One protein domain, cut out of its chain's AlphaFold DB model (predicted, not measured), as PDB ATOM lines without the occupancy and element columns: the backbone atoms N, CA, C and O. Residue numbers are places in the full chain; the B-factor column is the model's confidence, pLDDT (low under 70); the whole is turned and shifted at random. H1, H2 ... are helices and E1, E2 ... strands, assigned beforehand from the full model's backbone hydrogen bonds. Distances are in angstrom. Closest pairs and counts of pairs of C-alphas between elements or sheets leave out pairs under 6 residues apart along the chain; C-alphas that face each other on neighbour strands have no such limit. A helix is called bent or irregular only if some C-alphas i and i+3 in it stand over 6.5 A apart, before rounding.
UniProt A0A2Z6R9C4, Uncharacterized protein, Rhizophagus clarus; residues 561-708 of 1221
ATOM      1  N   THR A 561      -1.932  18.899 -31.444       90.31
ATOM      2  CA  THR A 561      -3.327  18.648 -31.798       90.31
ATOM      3  C   THR A 561      -3.624  18.925 -33.267       90.31
ATOM      4  O   THR A 561      -2.926  19.713 -33.896       90.31
ATOM      5  N   ILE A 562      -4.691  18.323 -33.795       86.50
ATOM      6  CA  ILE A 562      -5.266  18.638 -35.105       86.50
ATOM      7  C   ILE A 562      -6.358  19.694 -34.930       86.50
ATOM      8  O   ILE A 562      -7.318  19.480 -34.187       86.50
ATOM      9  N   SER A 563      -6.232  20.827 -35.623       81.25
ATOM     10  CA  SER A 563      -7.181  21.937 -35.492       81.25
ATOM     11  C   SER A 563      -8.300  21.894 -36.537       81.25
ATOM     12  O   SER A 563      -8.055  22.088 -37.727       81.25
ATOM     13  N   GLU A 564      -9.551  21.728 -36.088       76.75
ATOM     14  CA  GLU A 564     -10.730  21.962 -36.943       76.75
ATOM     15  C   GLU A 564     -10.855  23.440 -37.342       76.75
ATOM     16  O   GLU A 564     -11.346  23.746 -38.424       76.75
ATOM     17  N   THR A 565     -10.365  24.367 -36.512       73.25
ATOM     18  CA  THR A 565     -10.383  25.808 -36.801       73.25
ATOM     19  C   THR A 565      -9.607  26.148 -38.073       73.25
ATOM     20  O   THR A 565     -10.121  26.883 -38.914       73.25
ATOM     21  N   GLU A 566      -8.416  25.573 -38.259       76.06
ATOM     22  CA  GLU A 566      -7.628  25.770 -39.485       76.06
ATOM     23  C   GLU A 566      -8.313  25.151 -40.710       76.06
ATOM     24  O   GLU A 566      -8.324  25.741 -41.788       76.06
ATOM     25  N   MET A 567      -8.969  23.998 -40.548       79.50
ATOM     26  CA  MET A 567      -9.763  23.403 -41.628       79.50
ATOM     27  C   MET A 567     -10.949  24.298 -42.016       79.50
ATOM     28  O   MET A 567     -11.226  24.480 -43.199       79.50
ATOM     29  N   LEU A 568     -11.642  24.890 -41.039       78.62
ATOM     30  CA  LEU A 568     -12.735  25.833 -41.289       78.62
ATOM     31  C   LEU A 568     -12.237  27.116 -41.971       78.62
ATOM     32  O   LEU A 568     -12.972  27.698 -42.769       78.62
ATOM     33  N   LYS A 569     -11.004  27.554 -41.688       78.88
ATOM     34  CA  LYS A 569     -10.359  28.675 -42.384       78.88
ATOM     35  C   LYS A 569     -10.112  28.346 -43.858       78.88
ATOM     36  O   LYS A 569     -10.575  29.095 -44.713       78.88
ATOM     37  N   ASP A 570      -9.510  27.190 -44.149       83.19
ATOM     38  CA  ASP A 570      -9.317  26.706 -45.526       83.19
ATOM     39  C   ASP A 570     -10.658  26.642 -46.297       83.19
ATOM     40  O   ASP A 570     -10.731  27.006 -47.472       83.19
ATOM     41  N   LEU A 571     -11.749  26.213 -45.644       85.50
ATOM     42  CA  LEU A 571     -13.085  26.186 -46.256       85.50
ATOM     43  C   LEU A 571     -13.644  27.581 -46.548       85.50
ATOM     44  O   LEU A 571     -14.275  27.769 -47.591       85.50
ATOM     45  N   LYS A 572     -13.427  28.552 -45.653       86.12
ATOM     46  CA  LYS A 572     -13.827  29.951 -45.874       86.12
ATOM     47  C   LYS A 572     -13.096  30.542 -47.076       86.12
ATOM     48  O   LYS A 572     -13.746  31.102 -47.953       86.12
ATOM     49  N   GLU A 573     -11.784  30.345 -47.160       86.75
ATOM     50  CA  GLU A 573     -10.975  30.798 -48.297       86.75
ATOM     51  C   GLU A 573     -11.444  30.145 -49.606       86.75
ATOM     52  O   GLU A 573     -11.680  30.827 -50.606       86.75
ATOM     53  N   MET A 574     -11.693  28.832 -49.588       88.62
ATOM     54  CA  MET A 574     -12.219  28.104 -50.744       88.62
ATOM     55  C   MET A 574     -13.601  28.611 -51.177       88.62
ATOM     56  O   MET A 574     -13.866  28.729 -52.374       88.62
ATOM     57  N   LYS A 575     -14.484  28.939 -50.227       91.75
ATOM     58  CA  LYS A 575     -15.784  29.556 -50.513       91.75
ATOM     59  C   LYS A 575     -15.612  30.905 -51.213       91.75
ATOM     60  O   LYS A 575     -16.248  31.124 -52.242       91.75
ATOM     61  N   GLU A 576     -14.748  31.779 -50.701       89.88
ATOM     62  CA  GLU A 576     -14.491  33.087 -51.316       89.88
ATOM     63  C   GLU A 576     -13.931  32.960 -52.739       89.88
ATOM     64  O   GLU A 576     -14.291  33.738 -53.625       89.88
ATOM     65  N   GLU A 577     -13.055  31.983 -52.985       88.94
ATOM     66  CA  GLU A 577     -12.561  31.694 -54.332       88.94
ATOM     67  C   GLU A 577     -13.679  31.219 -55.266       88.94
ATOM     68  O   GLU A 577     -13.767  31.697 -56.400       88.94
ATOM     69  N   LEU A 578     -14.558  30.324 -54.798       88.56
ATOM     70  CA  LEU A 578     -15.703  29.832 -55.572       88.56
ATOM     71  C   LEU A 578     -16.687  30.957 -55.929       88.56
ATOM     72  O   LEU A 578     -17.205  30.980 -57.047       88.56
ATOM     73  N   GLU A 579     -16.916  31.908 -55.021       88.69
ATOM     74  CA  GLU A 579     -17.801  33.062 -55.237       88.69
ATOM     75  C   GLU A 579     -17.249  34.062 -56.271       88.69
ATOM     76  O   GLU A 579     -18.026  34.703 -56.984       88.69
ATOM     77  N   LYS A 580     -15.920  34.166 -56.416       87.69
ATOM     78  CA  LYS A 580     -15.252  35.060 -57.386       87.69
ATOM     79  C   LYS A 580     -15.294  34.539 -58.833       87.69
ATOM     80  O   LYS A 580     -14.980  35.288 -59.769       87.69
ATOM     81  N   LEU A 581     -15.673  33.278 -59.058       84.00
ATOM     82  CA  LEU A 581     -15.696  32.673 -60.393       84.00
ATOM     83  C   LEU A 581     -16.845  33.234 -61.255       84.00
ATOM     84  O   LEU A 581     -18.028  32.988 -61.017       84.00
ATOM     85  N   HIS A 582     -16.494  33.951 -62.326       73.88
ATOM     86  CA  HIS A 582     -17.457  34.524 -63.272       73.88
ATOM     87  C   HIS A 582     -17.901  33.482 -64.308       73.88
ATOM     88  O   HIS A 582     -17.277  33.325 -65.356       73.88
ATOM     89  N   ILE A 583     -18.988  32.765 -64.012       75.00
ATOM     90  CA  ILE A 583     -19.502  31.666 -64.846       75.00
ATOM     91  C   ILE A 583     -20.915  31.992 -65.362       75.00
ATOM     92  O   ILE A 583     -21.816  32.378 -64.601       75.00
ATOM     93  N   SER A 584     -21.115  31.823 -66.674       69.31
ATOM     94  CA  SER A 584     -22.419  31.940 -67.344       69.31
ATOM     95  C   SER A 584     -23.410  30.874 -66.841       69.31
ATOM     96  O   SER A 584     -22.976  29.807 -66.402       69.31
ATOM     97  N   PRO A 585     -24.736  31.118 -66.879       66.56
ATOM     98  CA  PRO A 585     -25.733  30.114 -66.491       66.56
ATOM     99  C   PRO A 585     -25.489  28.767 -67.199       66.56
ATOM    100  O   PRO A 585     -25.505  28.708 -68.424       66.56
ATOM    101  N   SER A 586     -25.184  27.728 -66.414       76.06
ATOM    102  CA  SER A 586     -24.788  26.378 -66.846       76.06
ATOM    103  C   SER A 586     -24.877  25.407 -65.657       76.06
ATOM    104  O   SER A 586     -24.851  25.856 -64.506       76.06
ATOM    105  N   ASP A 587     -24.889  24.095 -65.915       78.00
ATOM    106  CA  ASP A 587     -24.874  23.035 -64.886       78.00
ATOM    107  C   ASP A 587     -23.690  23.177 -63.904       78.00
ATOM    108  O   ASP A 587     -23.780  22.838 -62.722       78.00
ATOM    109  N   VAL A 588     -22.570  23.743 -64.376       82.88
ATOM    110  CA  VAL A 588     -21.381  24.051 -63.564       82.88
ATOM    111  C   VAL A 588     -21.710  25.058 -62.454       82.88
ATOM    112  O   VAL A 588     -21.273  24.894 -61.315       82.88
ATOM    113  N   LYS A 589     -22.499  26.095 -62.762       85.12
ATOM    114  CA  LYS A 589     -22.865  27.152 -61.808       85.12
ATOM    115  C   LYS A 589     -23.796  26.639 -60.707       85.12
ATOM    116  O   LYS A 589     -23.699  27.097 -59.571       85.12
ATOM    117  N   GLU A 590     -24.688  25.705 -61.030       86.94
ATOM    118  CA  GLU A 590     -25.598  25.096 -60.053       86.94
ATOM    119  C   GLU A 590     -24.842  24.210 -59.060       86.94
ATOM    120  O   GLU A 590     -25.008  24.379 -57.853       86.94
ATOM    121  N   LYS A 591     -23.916  23.367 -59.540       88.75
ATOM    122  CA  LYS A 591     -23.064  22.543 -58.664       88.75
ATOM    123  C   LYS A 591     -22.136  23.371 -57.768       88.75
ATOM    124  O   LYS A 591     -21.900  22.993 -56.627       88.75
ATOM    125  N   ILE A 592     -21.630  24.515 -58.240       89.75
ATOM    126  CA  ILE A 592     -20.836  25.426 -57.391       89.75
ATOM    127  C   ILE A 592     -21.690  26.017 -56.264       89.75
ATOM    128  O   ILE A 592     -21.228  26.077 -55.127       89.75
ATOM    129  N   LYS A 593     -22.941  26.410 -56.542       90.69
ATOM    130  CA  LYS A 593     -23.865  26.868 -55.491       90.69
ATOM    131  C   LYS A 593     -24.158  25.776 -54.466       90.69
ATOM    132  O   LYS A 593     -24.219  26.078 -53.281       90.69
ATOM    133  N   GLU A 594     -24.313  24.533 -54.917       93.62
ATOM    134  CA  GLU A 594     -24.490  23.375 -54.037       93.62
ATOM    135  C   GLU A 594     -23.277  23.191 -53.110       93.62
ATOM    136  O   GLU A 594     -23.437  23.091 -51.896       93.62
ATOM    137  N   ILE A 595     -22.056  23.250 -53.660       92.88
ATOM    138  CA  ILE A 595     -20.810  23.202 -52.879       92.88
ATOM    139  C   ILE A 595     -20.753  24.337 -51.848       92.88
ATOM    140  O   ILE A 595     -20.444  24.080 -50.688       92.88
ATOM    141  N   ILE A 596     -21.057  25.579 -52.244       92.19
ATOM    142  CA  ILE A 596     -21.072  26.731 -51.326       92.19
ATOM    143  C   ILE A 596     -22.098  26.524 -50.203       92.19
ATOM    144  O   ILE A 596     -21.808  26.868 -49.060       92.19
ATOM    145  N   GLY A 597     -23.261  25.938 -50.506       92.12
ATOM    146  CA  GLY A 597     -24.264  25.551 -49.511       92.12
ATOM    147  C   GLY A 597     -23.683  24.612 -48.455       92.12
ATOM    148  O   GLY A 597     -23.672  24.962 -47.280       92.12
ATOM    149  N   TYR A 598     -23.081  23.499 -48.883       91.94
ATOM    150  CA  TYR A 598     -22.424  22.570 -47.959       91.94
ATOM    151  C   TYR A 598     -21.305  23.228 -47.139       91.94
ATOM    152  O   TYR A 598     -21.150  22.921 -45.961       91.94
ATOM    153  N   ILE A 599     -20.513  24.126 -47.736       90.44
ATOM    154  CA  ILE A 599     -19.458  24.845 -47.005       90.44
ATOM    155  C   ILE A 599     -20.056  25.783 -45.945       90.44
ATOM    156  O   ILE A 599     -19.512  25.870 -44.846       90.44
ATOM    157  N   ASN A 600     -21.160  26.473 -46.243       89.69
ATOM    158  CA  ASN A 600     -21.832  27.340 -45.273       89.69
ATOM    159  C   ASN A 600     -22.337  26.552 -44.068       89.69
ATOM    160  O   ASN A 600     -22.060  26.963 -42.945       89.69
ATOM    161  N   ASP A 601     -22.984  25.410 -44.303       86.19
ATOM    162  CA  ASP A 601     -23.486  24.545 -43.232       86.19
ATOM    163  C   ASP A 601     -22.338  24.133 -42.288       86.19
ATOM    164  O   ASP A 601     -22.430  24.295 -41.071       86.19
ATOM    165  N   LEU A 602     -21.193  23.718 -42.850       82.81
ATOM    166  CA  LEU A 602     -19.988  23.377 -42.081       82.81
ATOM    167  C   LEU A 602     -19.449  24.555 -41.248       82.81
ATOM    168  O   LEU A 602     -19.025  24.383 -40.103       82.81
ATOM    169  N   ILE A 603     -19.437  25.764 -41.818       80.88
ATOM    170  CA  ILE A 603     -18.948  26.970 -41.135       80.88
ATOM    171  C   ILE A 603     -19.892  27.384 -39.999       80.88
ATOM    172  O   ILE A 603     -19.416  27.763 -38.925       80.88
ATOM    173  N   GLU A 604     -21.206  27.318 -40.218       80.56
ATOM    174  CA  GLU A 604     -22.222  27.679 -39.224       80.56
ATOM    175  C   GLU A 604     -22.224  26.720 -38.028       80.56
ATOM    176  O   GLU A 604     -22.301  27.166 -36.880       80.56
ATOM    177  N   GLU A 605     -22.041  25.420 -38.272       74.50
ATOM    178  CA  GLU A 605     -21.934  24.399 -37.222       74.50
ATOM    179  C   GLU A 605     -20.643  24.512 -36.389       74.50
ATOM    180  O   GLU A 605     -20.546  23.926 -35.302       74.50
ATOM    181  N   LYS A 606     -19.655  25.282 -36.877       69.50
ATOM    182  CA  LYS A 606     -18.300  25.422 -36.308       69.50
ATOM    183  C   LYS A 606     -17.611  24.076 -36.076       69.50
ATOM    184  O   LYS A 606     -16.823  23.936 -35.139       69.50
ATOM    185  N   GLN A 607     -17.938  23.086 -36.899       69.56
ATOM    186  CA  GLN A 607     -17.441  21.720 -36.801       69.56
ATOM    187  C   GLN A 607     -17.248  21.159 -38.203       69.56
ATOM    188  O   GLN A 607     -18.012  21.451 -39.122       69.56
ATOM    189  N   ILE A 608     -16.221  20.336 -38.373       76.12
ATOM    190  CA  ILE A 608     -15.985  19.678 -39.655       76.12
ATOM    191  C   ILE A 608     -16.818  18.396 -39.736       76.12
ATOM    192  O   ILE A 608     -16.745  17.526 -38.873       76.12
ATOM    193  N   ASN A 609     -17.570  18.237 -40.827       79.81
ATOM    194  CA  ASN A 609     -18.157  16.960 -41.220       79.81
ATOM    195  C   ASN A 609     -17.406  16.406 -42.438       79.81
ATOM    196  O   ASN A 609     -17.551  16.880 -43.565       79.81
ATOM    197  N   TRP A 610     -16.607  15.363 -42.221       78.56
ATOM    198  CA  TRP A 610     -15.779  14.760 -43.267       78.56
ATOM    199  C   TRP A 610     -16.571  14.018 -44.349       78.56
ATOM    200  O   TRP A 610     -16.068  13.864 -45.461       78.56
ATOM    201  N   GLN A 611     -17.799  13.568 -44.069       79.06
ATOM    202  CA  GLN A 611     -18.678  13.020 -45.110       79.06
ATOM    203  C   GLN A 611     -19.135  14.138 -46.049       79.06
ATOM    204  O   GLN A 611     -19.094  13.976 -47.271       79.06
ATOM    205  N   THR A 612     -19.491  15.295 -45.489       84.31
ATOM    206  CA  THR A 612     -19.792  16.506 -46.259       84.31
ATOM    207  C   THR A 612     -18.568  16.956 -47.055       84.31
ATOM    208  O   THR A 612     -18.692  17.226 -48.248       84.31
ATOM    209  N   LEU A 613     -17.363  16.928 -46.467       85.75
ATOM    210  CA  LEU A 613     -16.128  17.196 -47.212       85.75
ATOM    211  C   LEU A 613     -15.936  16.220 -48.379       85.75
ATOM    212  O   LEU A 613     -15.692  16.638 -49.509       85.75
ATOM    213  N   ASP A 614     -16.067  14.911 -48.161       84.69
ATOM    214  CA  ASP A 614     -15.917  13.945 -49.252       84.69
ATOM    215  C   ASP A 614     -16.990  14.121 -50.338       84.69
ATOM    216  O   ASP A 614     -16.715  13.929 -51.524       84.69
ATOM    217  N   THR A 615     -18.185  14.566 -49.951       88.69
ATOM    218  CA  THR A 615     -19.270  14.931 -50.870       88.69
ATOM    219  C   THR A 615     -18.883  16.142 -51.715       88.69
ATOM    220  O   THR A 615     -18.918  16.056 -52.942       88.69
ATOM    221  N   ILE A 616     -18.395  17.221 -51.094       90.50
ATOM    222  CA  ILE A 616     -17.857  18.400 -51.789       90.50
ATOM    223  C   ILE A 616     -16.740  17.984 -52.761       90.50
ATOM    224  O   ILE A 616     -16.751  18.365 -53.932       90.50
ATOM    225  N   ARG A 617     -15.803  17.135 -52.318       91.81
ATOM    226  CA  ARG A 617     -14.700  16.627 -53.149       91.81
ATOM    227  C   ARG A 617     -15.212  15.849 -54.364       91.81
ATOM    228  O   ARG A 617     -14.711  16.041 -55.474       91.81
ATOM    229  N   LYS A 618     -16.193  14.959 -54.172       91.44
ATOM    230  CA  LYS A 618     -16.836  14.194 -55.255       91.44
ATOM    231  C   LYS A 618     -17.528  15.134 -56.249       91.44
ATOM    232  O   LYS A 618     -17.300  14.985 -57.448       91.44
ATOM    233  N   LEU A 619     -18.263  16.140 -55.768       91.56
ATOM    234  CA  LEU A 619     -18.908  17.161 -56.607       91.56
ATOM    235  C   LEU A 619     -17.888  17.963 -57.430       91.56
ATOM    236  O   LEU A 619     -18.088  18.157 -58.629       91.56
ATOM    237  N   MET A 620     -16.753  18.356 -56.846       91.56
ATOM    238  CA  MET A 620     -15.675  19.031 -57.584       91.56
ATOM    239  C   MET A 620     -15.092  18.151 -58.701       91.56
ATOM    240  O   MET A 620     -14.854  18.625 -59.815       91.56
ATOM    241  N   ILE A 621     -14.904  16.851 -58.445       90.69
ATOM    242  CA  ILE A 621     -14.443  15.889 -59.460       90.69
ATOM    243  C   ILE A 621     -15.478  15.722 -60.583       90.69
ATOM    244  O   ILE A 621     -15.098  15.534 -61.740       90.69
ATOM    245  N   GLU A 622     -16.775  15.782 -60.274       89.94
ATOM    246  CA  GLU A 622     -17.837  15.776 -61.284       89.94
ATOM    247  C   GLU A 622     -17.817  17.035 -62.149       89.94
ATOM    248  O   GLU A 622     -17.880  16.912 -63.371       89.94
ATOM    249  N   ILE A 623     -17.649  18.221 -61.549       88.38
ATOM    250  CA  ILE A 623     -17.517  19.486 -62.291       88.38
ATOM    251  C   ILE A 623     -16.390  19.377 -63.324       88.38
ATOM    252  O   ILE A 623     -16.574  19.744 -64.480       88.38
ATOM    253  N   MET A 624     -15.246  18.790 -62.956       87.19
ATOM    254  CA  MET A 624     -14.105  18.611 -63.865       87.19
ATOM    255  C   MET A 624     -14.384  17.714 -65.087       87.19
ATOM    256  O   MET A 624     -13.580  17.717 -66.029       87.19
ATOM    257  N   LYS A 625     -15.468  16.924 -65.067       87.38
ATOM    258  CA  LYS A 625     -15.904  16.056 -66.172       87.38
ATOM    259  C   LYS A 625     -16.925  16.733 -67.094       87.38
ATOM    260  O   LYS A 625     -17.215  16.173 -68.149       87.38
ATOM    261  N   LEU A 626     -17.464  17.896 -66.719       85.31
ATOM    262  CA  LEU A 626     -18.456  18.616 -67.519       85.31
ATOM    263  C   LEU A 626     -17.812  19.326 -68.728       85.31
ATOM    264  O   LEU A 626     -16.671  19.789 -68.622       85.31
ATOM    265  N   PRO A 627     -18.528  19.453 -69.866       75.75
ATOM    266  CA  PRO A 627     -17.993  20.055 -71.094       75.75
ATOM    267  C   PRO A 627     -17.531  21.512 -70.921       75.75
ATOM    268  O   PRO A 627     -16.493  21.898 -71.456       75.75
ATOM    269  N   ASP A 628     -18.255  22.291 -70.112       71.44
ATOM    270  CA  ASP A 628     -18.049  23.738 -69.957       71.44
ATOM    271  C   ASP A 628     -17.031  24.110 -68.859       71.44
ATOM    272  O   ASP A 628     -16.783  25.285 -68.592       71.44
ATOM    273  N   ALA A 629     -16.388  23.126 -68.220       72.38
ATOM    274  CA  ALA A 629     -15.474  23.352 -67.097       72.38
ATOM    275  C   ALA A 629     -14.074  23.860 -67.502       72.38
ATOM    276  O   ALA A 629     -13.209  24.041 -66.641       72.38
ATOM    277  N   GLY A 630     -13.819  24.074 -68.800       74.12
ATOM    278  CA  GLY A 630     -12.485  24.332 -69.355       74.12
ATOM    279  C   GLY A 630     -11.714  25.480 -68.692       74.12
ATOM    280  O   GLY A 630     -10.525  25.327 -68.431       74.12
ATOM    281  N   ILE A 631     -12.386  26.586 -68.358       74.50
ATOM    282  CA  ILE A 631     -11.756  27.793 -67.784       74.50
ATOM    283  C   ILE A 631     -11.404  27.618 -66.294       74.50
ATOM    284  O   ILE A 631     -10.453  28.225 -65.812       74.50
ATOM    285  N   ILE A 632     -12.132  26.768 -65.561       83.50
ATOM    286  CA  ILE A 632     -12.013  26.619 -64.096       83.50
ATOM    287  C   ILE A 632     -11.338  25.310 -63.667       83.50
ATOM    288  O   ILE A 632     -11.234  25.011 -62.478       83.50
ATOM    289  N   LYS A 633     -10.902  24.489 -64.629       83.06
ATOM    290  CA  LYS A 633     -10.433  23.121 -64.380       83.06
ATOM    291  C   LYS A 633      -9.203  23.068 -63.477       83.06
ATOM    292  O   LYS A 633      -9.102  22.157 -62.659       83.06
ATOM    293  N   ASP A 634      -8.280  24.015 -63.616       83.88
ATOM    294  CA  ASP A 634      -7.066  24.052 -62.796       83.88
ATOM    295  C   ASP A 634      -7.344  24.564 -61.378       83.88
ATOM    296  O   ASP A 634      -6.847  23.975 -60.418       83.88
ATOM    297  N   THR A 635      -8.245  25.541 -61.221       85.06
ATOM    298  CA  THR A 635      -8.779  25.949 -59.911       85.06
ATOM    299  C   THR A 635      -9.439  24.766 -59.198       85.06
ATOM    300  O   THR A 635      -9.088  24.450 -58.064       85.06
ATOM    301  N   MET A 636     -10.309  24.021 -59.892       88.31
ATOM    302  CA  MET A 636     -10.969  22.834 -59.334       88.31
ATOM    303  C   MET A 636      -9.976  21.723 -58.968       88.31
ATOM    304  O   MET A 636     -10.140  21.079 -57.935       88.31
ATOM    305  N   LYS A 637      -8.907  21.505 -59.749       88.06
ATOM    306  CA  LYS A 637      -7.836  20.560 -59.374       88.06
ATOM    307  C   LYS A 637      -7.135  20.972 -58.080       88.06
ATOM    308  O   LYS A 637      -6.875  20.107 -57.243       88.06
ATOM    309  N   ASN A 638      -6.823  22.258 -57.921       87.19
ATOM    310  CA  ASN A 638      -6.185  22.776 -56.711       87.19
ATOM    311  C   ASN A 638      -7.102  22.611 -55.492       87.19
ATOM    312  O   ASN A 638      -6.652  22.110 -54.463       87.19
ATOM    313  N   MET A 639      -8.396  22.910 -55.636       89.81
ATOM    314  CA  MET A 639      -9.397  22.690 -54.586       89.81
ATOM    315  C   MET A 639      -9.571  21.201 -54.256       89.81
ATOM    316  O   MET A 639      -9.568  20.827 -53.090       89.81
ATOM    317  N   VAL A 640      -9.605  20.299 -55.243       89.44
ATOM    318  CA  VAL A 640      -9.630  18.845 -54.983       89.44
ATOM    319  C   VAL A 640      -8.366  18.384 -54.253       89.44
ATOM    320  O   VAL A 640      -8.441  17.517 -53.382       89.44
ATOM    321  N   LYS A 641      -7.196  18.954 -54.571       87.19
ATOM    322  CA  LYS A 641      -5.949  18.683 -53.842       87.19
ATOM    323  C   LYS A 641      -6.040  19.163 -52.388       87.19
ATOM    324  O   LYS A 641      -5.657  18.410 -51.497       87.19
ATOM    325  N   LEU A 642      -6.583  20.359 -52.150       84.62
ATOM    326  CA  LEU A 642      -6.887  20.879 -50.813       84.62
ATOM    327  C   LEU A 642      -7.832  19.933 -50.053       84.62
ATOM    328  O   LEU A 642      -7.488  19.481 -48.966       84.62
ATOM    329  N   MET A 643      -8.942  19.522 -50.669       83.94
ATOM    330  CA  MET A 643      -9.901  18.578 -50.087       83.94
ATOM    331  C   MET A 643      -9.267  17.219 -49.767       83.94
ATOM    332  O   MET A 643      -9.519  16.643 -48.713       83.94
ATOM    333  N   ASN A 644      -8.391  16.704 -50.636       82.44
ATOM    334  CA  ASN A 644      -7.627  15.491 -50.341       82.44
ATOM    335  C   ASN A 644      -6.724  15.674 -49.113       82.44
ATOM    336  O   ASN A 644      -6.574  14.731 -48.341       82.44
ATOM    337  N   ASN A 645      -6.148  16.859 -48.893       77.00
ATOM    338  CA  ASN A 645      -5.374  17.132 -47.678       77.00
ATOM    339  C   ASN A 645      -6.249  17.139 -46.415       77.00
ATOM    340  O   ASN A 645      -5.766  16.751 -45.356       77.00
ATOM    341  N   MET A 646      -7.524  17.517 -46.533       75.94
ATOM    342  CA  MET A 646      -8.492  17.543 -45.427       75.94
ATOM    343  C   MET A 646      -9.146  16.183 -45.132       75.94
ATOM    344  O   MET A 646      -9.672  15.981 -44.041       75.94
ATOM    345  N   ILE A 647      -9.143  15.253 -46.095       73.81
ATOM    346  CA  ILE A 647      -9.827  13.949 -45.986       73.81
ATOM    347  C   ILE A 647      -8.838  12.788 -45.783       73.81
ATOM    348  O   ILE A 647      -9.181  11.782 -45.165       73.81
ATOM    349  N   VAL A 648      -7.604  12.895 -46.291       74.25
ATOM    350  CA  VAL A 648      -6.593  11.829 -46.181       74.25
ATOM    351  C   VAL A 648      -5.791  11.978 -44.888       74.25
ATOM    352  O   VAL A 648      -5.051  12.942 -44.724       74.25
ATOM    353  N   MET A 649      -5.859  10.973 -44.012       68.62
ATOM    354  CA  MET A 649      -5.312  11.004 -42.645       68.62
ATOM    355  C   MET A 649      -3.847  11.443 -42.519       68.62
ATOM    356  O   MET A 649      -3.535  12.313 -41.711       68.62
ATOM    357  N   ASN A 650      -2.941  10.885 -43.324       67.50
ATOM    358  CA  ASN A 650      -1.531  11.282 -43.267       67.50
ATOM    359  C   ASN A 650      -1.330  12.762 -43.657       67.50
ATOM    360  O   ASN A 650      -0.478  13.443 -43.094       67.50
ATOM    361  N   ASN A 651      -2.145  13.283 -44.581       70.31
ATOM    362  CA  ASN A 651      -2.091  14.691 -44.968       70.31
ATOM    363  C   ASN A 651      -2.721  15.593 -43.903       70.31
ATOM    364  O   ASN A 651      -2.213  16.691 -43.685       70.31
ATOM    365  N   ILE A 652      -3.773  15.116 -43.221       70.75
ATOM    366  CA  ILE A 652      -4.416  15.844 -42.122       70.75
ATOM    367  C   ILE A 652      -3.379  16.169 -41.051       70.75
ATOM    368  O   ILE A 652      -3.211  17.327 -40.683       70.75
ATOM    369  N   PHE A 653      -2.633  15.159 -40.601       70.31
ATOM    370  CA  PHE A 653      -1.600  15.370 -39.594       70.31
ATOM    371  C   PHE A 653      -0.476  16.279 -40.109       70.31
ATOM    372  O   PHE A 653      -0.081  17.215 -39.425       70.31
ATOM    373  N   MET A 654       0.016  16.062 -41.333       70.50
ATOM    374  CA  MET A 654       1.106  16.879 -41.888       70.50
ATOM    375  C   MET A 654       0.748  18.361 -42.052       70.50
ATOM    376  O   MET A 654       1.644  19.198 -42.022       70.50
ATOM    377  N   ARG A 655      -0.532  18.686 -42.265       75.19
ATOM    378  CA  ARG A 655      -0.977  20.058 -42.533       75.19
ATOM    379  C   ARG A 655      -1.564  20.767 -41.318       75.19
ATOM    380  O   ARG A 655      -1.336  21.959 -41.168       75.19
ATOM    381  N   TYR A 656      -2.335  20.062 -40.493       76.50
ATOM    382  CA  TYR A 656      -3.181  20.678 -39.464       76.50
ATOM    383  C   TYR A 656      -2.721  20.396 -38.032       76.50
ATOM    384  O   TYR A 656      -3.436  20.744 -37.092       76.50
ATOM    385  N   THR A 657      -1.558  19.760 -37.854       82.88
ATOM    386  CA  THR A 657      -0.973  19.564 -36.524       82.88
ATOM    387  C   THR A 657      -0.351  20.859 -36.021       82.88
ATOM    388  O   THR A 657       0.505  21.439 -36.684       82.88
ATOM    389  N   LEU A 658      -0.754  21.278 -34.826       85.31
ATOM    390  CA  LEU A 658      -0.277  22.475 -34.142       85.31
ATOM    391  C   LEU A 658       0.149  22.141 -32.710       85.31
ATOM    392  O   LEU A 658      -0.297  21.140 -32.143       85.31
ATOM    393  N   ASP A 659       0.954  23.012 -32.097       85.69
ATOM    394  CA  ASP A 659       1.152  23.011 -30.643       85.69
ATOM    395  C   ASP A 659      -0.200  23.255 -29.947       85.69
ATOM    396  O   ASP A 659      -0.958  24.177 -30.284       85.69
ATOM    397  N   TRP A 660      -0.527  22.405 -28.975       89.56
ATOM    398  CA  TRP A 660      -1.755  22.536 -28.199       89.56
ATOM    399  C   TRP A 660      -1.764  23.816 -27.345       89.56
ATOM    400  O   TRP A 660      -2.799  24.478 -27.221       89.56
ATOM    401  N   THR A 661      -0.600  24.241 -26.850       84.38
ATOM    402  CA  THR A 661      -0.411  25.485 -26.083       84.38
ATOM    403  C   THR A 661      -0.153  26.724 -26.942       84.38
ATOM    404  O   THR A 661       0.170  27.782 -26.410       84.38
ATOM    405  N   ARG A 662      -0.353  26.648 -28.266       83.25
ATOM    406  CA  ARG A 662      -0.169  27.798 -29.169       83.25
ATOM    407  C   ARG A 662      -0.880  29.066 -28.672       83.25
ATOM    408  O   ARG A 662      -2.025  29.016 -28.219       83.25
ATOM    409  N   GLY A 663      -0.209  30.202 -28.801       72.19
ATOM    410  CA  GLY A 663      -0.660  31.481 -28.251       72.19
ATOM    411  C   GLY A 663      -0.111  31.764 -26.852       72.19
ATOM    412  O   GLY A 663      -0.029  32.927 -26.487       72.19
ATOM    413  N   PHE A 664       0.334  30.758 -26.091       75.38
ATOM    414  CA  PHE A 664       1.118  31.018 -24.880       75.38
ATOM    415  C   PHE A 664       2.513  31.515 -25.236       75.38
ATOM    416  O   PHE A 664       3.054  31.227 -26.308       75.38
ATOM    417  N   ARG A 665       3.127  32.213 -24.285       65.56
ATOM    418  CA  ARG A 665       4.495  32.729 -24.345       65.56
ATOM    419  C   ARG A 665       5.540  31.616 -24.155       65.56
ATOM    420  O   ARG A 665       6.480  31.745 -23.383       65.56
ATOM    421  N   ASN A 666       5.362  30.501 -24.869       59.41
ATOM    422  CA  ASN A 666       6.210  29.298 -24.836       59.41
ATOM    423  C   ASN A 666       7.614  29.539 -25.406       59.41
ATOM    424  O   ASN A 666       8.555  28.828 -25.067       59.41
ATOM    425  N   ASN A 667       7.732  30.532 -26.290       46.97
ATOM    426  CA  ASN A 667       8.960  30.877 -26.999       46.97
ATOM    427  C   ASN A 667       9.683  32.072 -26.364       46.97
ATOM    428  O   ASN A 667      10.534  32.657 -27.025       46.97
ATOM    429  N   GLU A 668       9.335  32.455 -25.132       47.06
ATOM    430  CA  GLU A 668      10.131  33.378 -24.320       47.06
ATOM    431  C   GLU A 668      11.158  32.539 -23.539       47.06
ATOM    432  O   GLU A 668      10.763  31.796 -22.637       47.06
ATOM    433  N   PRO A 669      12.446  32.514 -23.929       39.75
ATOM    434  CA  PRO A 669      13.403  31.668 -23.252       39.75
ATOM    435  C   PRO A 669      13.490  31.851 -21.739       39.75
ATOM    436  O   PRO A 669      13.551  32.925 -21.144       39.75
ATOM    437  N   ASN A 670      13.499  30.685 -21.104       43.22
ATOM    438  CA  ASN A 670      13.622  30.523 -19.673       43.22
ATOM    439  C   ASN A 670      15.068  30.792 -19.252       43.22
ATOM    440  O   ASN A 670      15.844  29.870 -19.015       43.22
ATOM    441  N   LEU A 671      15.414  32.069 -19.108       37.25
ATOM    442  CA  LEU A 671      16.652  32.513 -18.471       37.25
ATOM    443  C   LEU A 671      16.643  32.449 -16.942       37.25
ATOM    444  O   LEU A 671      17.520  33.006 -16.298       37.25
ATOM    445  N   GLY A 672      15.658  31.779 -16.354       37.69
ATOM    446  CA  GLY A 672      15.448  31.679 -14.915       37.69
ATOM    447  C   GLY A 672      14.478  32.723 -14.354       37.69
ATOM    448  O   GLY A 672      14.026  32.510 -13.247       37.69
ATOM    449  N   PHE A 673      14.095  33.755 -15.115       42.31
ATOM    450  CA  PHE A 673      12.960  34.653 -14.833       42.31
ATOM    451  C   PHE A 673      11.600  33.912 -14.874       42.31
ATOM    452  O   PHE A 673      11.581  32.745 -15.267       42.31
ATOM    453  N   PRO A 674      10.462  34.548 -14.487       49.53
ATOM    454  CA  PRO A 674       9.109  33.990 -14.599       49.53
ATOM    455  C   PRO A 674       8.921  33.105 -15.821       49.53
ATOM    456  O   PRO A 674       9.087  33.569 -16.948       49.53
ATOM    457  N   LYS A 675       8.476  31.872 -15.603       65.12
ATOM    458  CA  LYS A 675       7.997  31.011 -16.676       65.12
ATOM    459  C   LYS A 675       6.690  31.594 -17.195       65.12
ATOM    460  O   LYS A 675       5.612  31.309 -16.680       65.12
ATOM    461  N   TRP A 676       6.772  32.502 -18.162       65.12
ATOM    462  CA  TRP A 676       5.619  33.279 -18.611       65.12
ATOM    463  C   TRP A 676       4.522  32.415 -19.210       65.12
ATOM    464  O   TRP A 676       3.353  32.673 -18.948       65.12
ATOM    465  N   ALA A 677       4.880  31.346 -19.913       72.12
ATOM    466  CA  ALA A 677       3.919  30.346 -20.352       72.12
ATOM    467  C   ALA A 677       3.237  29.604 -19.184       72.12
ATOM    468  O   ALA A 677       2.058  29.270 -19.271       72.12
ATOM    469  N   ASP A 678       3.917  29.408 -18.053       83.25
ATOM    470  CA  ASP A 678       3.296  28.840 -16.849       83.25
ATOM    471  C   ASP A 678       2.352  29.850 -16.192       83.25
ATOM    472  O   ASP A 678       1.273  29.491 -15.718       83.25
ATOM    473  N   MET A 679       2.721  31.135 -16.205       78.12
ATOM    474  CA  MET A 679       1.833  32.229 -15.803       78.12
ATOM    475  C   MET A 679       0.612  32.328 -16.731       78.12
ATOM    476  O   MET A 679      -0.496  32.594 -16.259       78.12
ATOM    477  N   ASP A 680       0.793  32.096 -18.034       80.12
ATOM    478  CA  ASP A 680      -0.285  32.022 -19.023       80.12
ATOM    479  C   ASP A 680      -1.191  30.845 -18.711       80.12
ATOM    480  O   ASP A 680      -2.401  31.022 -18.632       80.12
ATOM    481  N   MET A 681      -0.628  29.668 -18.438       89.81
ATOM    482  CA  MET A 681      -1.400  28.499 -18.038       89.81
ATOM    483  C   MET A 681      -2.185  28.771 -16.750       89.81
ATOM    484  O   MET A 681      -3.380  28.487 -16.700       89.81
ATOM    485  N   ALA A 682      -1.581  29.406 -15.741       86.81
ATOM    486  CA  ALA A 682      -2.271  29.789 -14.506       86.81
ATOM    487  C   ALA A 682      -3.506  30.676 -14.760       86.81
ATOM    488  O   ALA A 682      -4.506  30.553 -14.054       86.81
ATOM    489  N   ARG A 683      -3.465  31.528 -15.793       80.69
ATOM    490  CA  ARG A 683      -4.528  32.495 -16.122       80.69
ATOM    491  C   ARG A 683      -5.520  32.011 -17.179       80.69
ATOM    492  O   ARG A 683      -6.686  32.390 -17.133       80.69
ATOM    493  N   LEU A 684      -5.055  31.228 -18.147       86.38
ATOM    494  CA  LEU A 684      -5.724  30.963 -19.422       86.38
ATOM    495  C   LEU A 684      -5.927  29.472 -19.697       86.38
ATOM    496  O   LEU A 684      -6.379  29.121 -20.786       86.38
ATOM    497  N   TRP A 685      -5.648  28.574 -18.742       93.50
ATOM    498  CA  TRP A 685      -5.896  27.134 -18.910       93.50
ATOM    499  C   TRP A 685      -7.312  26.851 -19.438       93.50
ATOM    500  O   TRP A 685      -7.501  26.030 -20.338       93.50
ATOM    501  N   ASN A 686      -8.325  27.591 -18.973       91.81
ATOM    502  CA  ASN A 686      -9.711  27.406 -19.399       91.81
ATOM    503  C   ASN A 686      -9.979  27.773 -20.871       91.81
ATOM    504  O   ASN A 686     -11.045  27.446 -21.391       91.81
ATOM    505  N   LYS A 687      -9.037  28.437 -21.552       88.44
ATOM    506  CA  LYS A 687      -9.136  28.828 -22.963       88.44
ATOM    507  C   LYS A 687      -8.679  27.730 -23.925       88.44
ATOM    508  O   LYS A 687      -9.193  27.652 -25.037       88.44
ATOM    509  N   LEU A 688      -7.823  26.811 -23.482       91.69
ATOM    510  CA  LEU A 688      -7.344  25.685 -24.292       91.69
ATOM    511  C   LEU A 688      -8.493  24.755 -24.729       91.69
ATOM    512  O   LEU A 688      -9.518  24.655 -24.045       91.69
ATOM    513  N   GLY A 689      -8.344  24.106 -25.888       91.69
ATOM    514  CA  GLY A 689      -9.351  23.209 -26.460       91.69
ATOM    515  C   GLY A 689      -9.230  21.764 -25.971       91.69
ATOM    516  O   GLY A 689      -8.151  21.310 -25.582       91.69
ATOM    517  N   PHE A 690     -10.346  21.034 -26.006       94.12
ATOM    518  CA  PHE A 690     -10.408  19.602 -25.697       94.12
ATOM    519  C   PHE A 690     -10.170  18.766 -26.954       94.12
ATOM    520  O   PHE A 690     -10.580  19.144 -28.045       94.12
ATOM    521  N   ILE A 691      -9.536  17.608 -26.795       93.56
ATOM    522  CA  ILE A 691      -9.244  16.649 -27.855       93.56
ATOM    523  C   ILE A 691     -10.257  15.516 -27.794       93.56
ATOM    524  O   ILE A 691     -10.290  14.729 -26.842       93.56
ATOM    525  N   VAL A 692     -11.084  15.428 -28.825       90.81
ATOM    526  CA  VAL A 692     -12.237  14.528 -28.867       90.81
ATOM    527  C   VAL A 692     -12.213  13.672 -30.121       90.81
ATOM    528  O   VAL A 692     -11.707  14.075 -31.166       90.81
ATOM    529  N   GLU A 693     -12.771  12.474 -30.005       87.25
ATOM    530  CA  GLU A 693     -12.890  11.541 -31.120       87.25
ATOM    531  C   GLU A 693     -13.930  12.055 -32.137       87.25
ATOM    532  O   GLU A 693     -15.010  12.537 -31.771       87.25
ATOM    533  N   ARG A 694     -13.592  11.966 -33.422       79.50
ATOM    534  CA  ARG A 694     -14.406  12.353 -34.579       79.50
ATOM    535  C   ARG A 694     -14.359  11.244 -35.621       79.50
ATOM    536  O   ARG A 694     -13.297  10.689 -35.892       79.50
ATOM    537  N   GLU A 695     -15.506  10.902 -36.195       72.25
ATOM    538  CA  GLU A 695     -15.587   9.885 -37.246       72.25
ATOM    539  C   GLU A 695     -15.414  10.529 -38.628       72.25
ATOM    540  O   GLU A 695     -16.105  11.483 -38.987       72.25
ATOM    541  N   ILE A 696     -14.473   9.999 -39.407       63.41
ATOM    542  CA  ILE A 696     -14.145  10.432 -40.759       63.41
ATOM    543  C   ILE A 696     -14.754   9.441 -41.753       63.41
ATOM    544  O   ILE A 696     -14.316   8.294 -41.868       63.41
ATOM    545  N   SER A 697     -15.722   9.943 -42.524       53.81
ATOM    546  CA  SER A 697     -16.314   9.291 -43.696       53.81
ATOM    547  C   SER A 697     -17.076   7.974 -43.437       53.81
ATOM    548  O   SER A 697     -17.239   7.487 -42.325       53.81
ATOM    549  N   ASP A 698     -17.572   7.398 -44.525       43.03
ATOM    550  CA  ASP A 698     -18.142   6.058 -44.707       43.03
ATOM    551  C   ASP A 698     -17.198   4.872 -44.379       43.03
ATOM    552  O   ASP A 698     -17.621   3.715 -44.439       43.03
ATOM    553  N   ARG A 699     -15.927   5.118 -44.018       45.72
ATOM    554  CA  ARG A 699     -14.920   4.073 -43.742       45.72
ATOM    555  C   ARG A 699     -14.717   3.739 -42.257       45.72
ATOM    556  O   ARG A 699     -13.843   2.926 -41.961       45.72
ATOM    557  N   LYS A 700     -15.505   4.316 -41.336       57.16
ATOM    558  CA  LYS A 700     -15.372   4.136 -39.870       57.16
ATOM    559  C   LYS A 700     -13.986   4.500 -39.315       57.16
ATOM    560  O   LYS A 700     -13.521   3.900 -38.344       57.16
ATOM    561  N   ILE A 701     -13.284   5.440 -39.945       62.06
ATOM    562  CA  ILE A 701     -11.963   5.871 -39.477       62.06
ATOM    563  C   ILE A 701     -12.178   6.922 -38.384       62.06
ATOM    564  O   ILE A 701     -12.952   7.850 -38.582       62.06
ATOM    565  N   LYS A 702     -11.508   6.796 -37.236       76.62
ATOM    566  CA  LYS A 702     -11.624   7.749 -36.121       76.62
ATOM    567  C   LYS A 702     -10.377   8.642 -36.048       76.62
ATOM    568  O   LYS A 702      -9.260   8.131 -36.109       76.62
ATOM    569  N   ALA A 703     -10.572   9.953 -35.928       80.81
ATOM    570  CA  ALA A 703      -9.538  10.959 -35.679       80.81
ATOM    571  C   ALA A 703      -9.768  11.633 -34.325       80.81
ATOM    572  O   ALA A 703     -10.878  11.611 -33.801       80.81
ATOM    573  N   PHE A 704      -8.727  12.248 -33.772       88.00
ATOM    574  CA  PHE A 704      -8.827  13.051 -32.557       88.00
ATOM    575  C   PHE A 704      -8.503  14.505 -32.894       88.00
ATOM    576  O   PHE A 704      -7.402  14.798 -33.359       88.00
ATOM    577  N   CYS A 705      -9.472  15.393 -32.677       86.50
ATOM    578  CA  CYS A 705      -9.404  16.792 -33.094       86.50
ATOM    579  C   CYS A 705      -9.645  17.734 -31.915       86.50
ATOM    580  O   CYS A 705     -10.363  17.389 -30.972       86.50
ATOM    581  N   GLU A 706      -9.063  18.932 -31.982       90.31
ATOM    582  CA  GLU A 706      -9.321  19.994 -31.016       90.31
ATOM    583  C   GLU A 706     -10.679  20.649 -31.241       90.31
ATOM    584  O   GLU A 706     -10.990  21.096 -32.346       90.31
ATOM    585  N   VAL A 707     -11.439  20.788 -30.158       86.31
ATOM    586  CA  VAL A 707     -12.724  21.482 -30.116       86.31
ATOM    587  C   VAL A 707     -12.798  22.426 -28.925       86.31
ATOM    588  O   VAL A 707     -12.043  22.303 -27.960       86.31
ATOM    589  N   GLU A 708     -13.747  23.363 -28.977       86.69
ATOM    590  CA  GLU A 708     -14.054  24.279 -27.867       86.69
ATOM    591  C   GLU A 708     -12.839  25.111 -27.404       86.69
ATOM    592  O   GLU A 708     -12.770  25.516 -26.244       86.69
TER     593      GLU A 708
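Overview. This is residues 561 to 708 of the 1221 residues of an uncharacterized protein of Rhizophagus clarus (UniProt A0A2Z6R9C4). Four helices, H1, H2, H3 and H5, stand side by side in an up-and-down bundle, with the short H4 at one end. At the other end the hairpin E2 and E3 meets the beginnings of H3 and H1, H6 turns off from H5, and beyond them lies H7 with a long loop, of which residues 669 to 674 stick out. The printed part has 148 residues, with seven named helices and three named strands in the order H1 H2 H3 H4 H5 H6 E1 H7 E2 E3; the sheet E2 - E3 is antiparallel and the class is mostly helix. The whole is loose, with a radius of gyration of the C-alphas of 19.2 A, and only just elongated, spanning 66 by 33 by 26 A.

Along the chain. H1, residues 564 to 579, begins at C-alpha 564 (-10.730, 21.962, -36.943) and is 22.5 A long. H2, residues 587 to 604, is 26.2 A long, and H3, residues 610 to 623, 19.7 A. H4, residues 627 to 631, is irregular, with C-alphas 628 and 631 7.8 A apart. H5, residues 633 to 647, is 20.6 A long; H6 is residues 649 to 656 and E1 residues 657 to 659. H7, residues 676 to 687, is irregular, with C-alphas 683 and 686 8.0 A apart. E2, residues 690 to 696, is 18.0 A long, and E3, residues 701 to 707, 18.2 A, ending at C-alpha 707 (-12.724, 21.482, -30.116).

Arrangement. The bundle is up and down, each helix running against the one before it. H1 and H2, a helical hairpin, touch at a shallow tilt of 30 degrees, closest at the C-alphas of Lys 575 and Ile 596, 6.1 A. H2 and H3, another, touch at 16 degrees, closest at Ile 595 and Ile 616, C-alphas 5.7 A apart. H3 and H5 touch at 18 degrees, closest at Arg 617 and Val 640, C-alphas 5.8 A apart. H1 and H5 are close but not clearly touching, the closest C-alphas, of Met 567 and Met 646, being 7.1 A apart. H5 and H6 touch only at the corner, about perpendicular at 80 degrees, closest at the C-alphas of Asn 645 and Asn 651, 4.9 A. The closest C-alphas of H3 and E2, of Trp 610 and Ile 696, are 5.3 A apart. In the hairpin E2 and E3, N 692 and O 705 at 3.0 A and N 703 and O 694 at 2.8 A are within hydrogen-bond range. E1 pairs with no named strand, but its residues 657 to 658 pair antiparallel with residues 561 to 562. H7 touches no helix. Every O i to N i+4 pair is within range in H1, H2, H3, H5 and H6; H7 has 6 of 8, and H4 has 0 of 1, with 0 of 2 O i to N i+3 pairs.

Size, cuts and confidence. The C-alphas farthest apart, of Pro 627 and Gly 672, are 66.4 A apart. The printed part has no cut, and the link from E1 to H7, residues 660 to 675, is long. Mean pLDDT of the printed part is 79.2; among the 24 residues under 70 are residues 665 to 676 and 696 to 701.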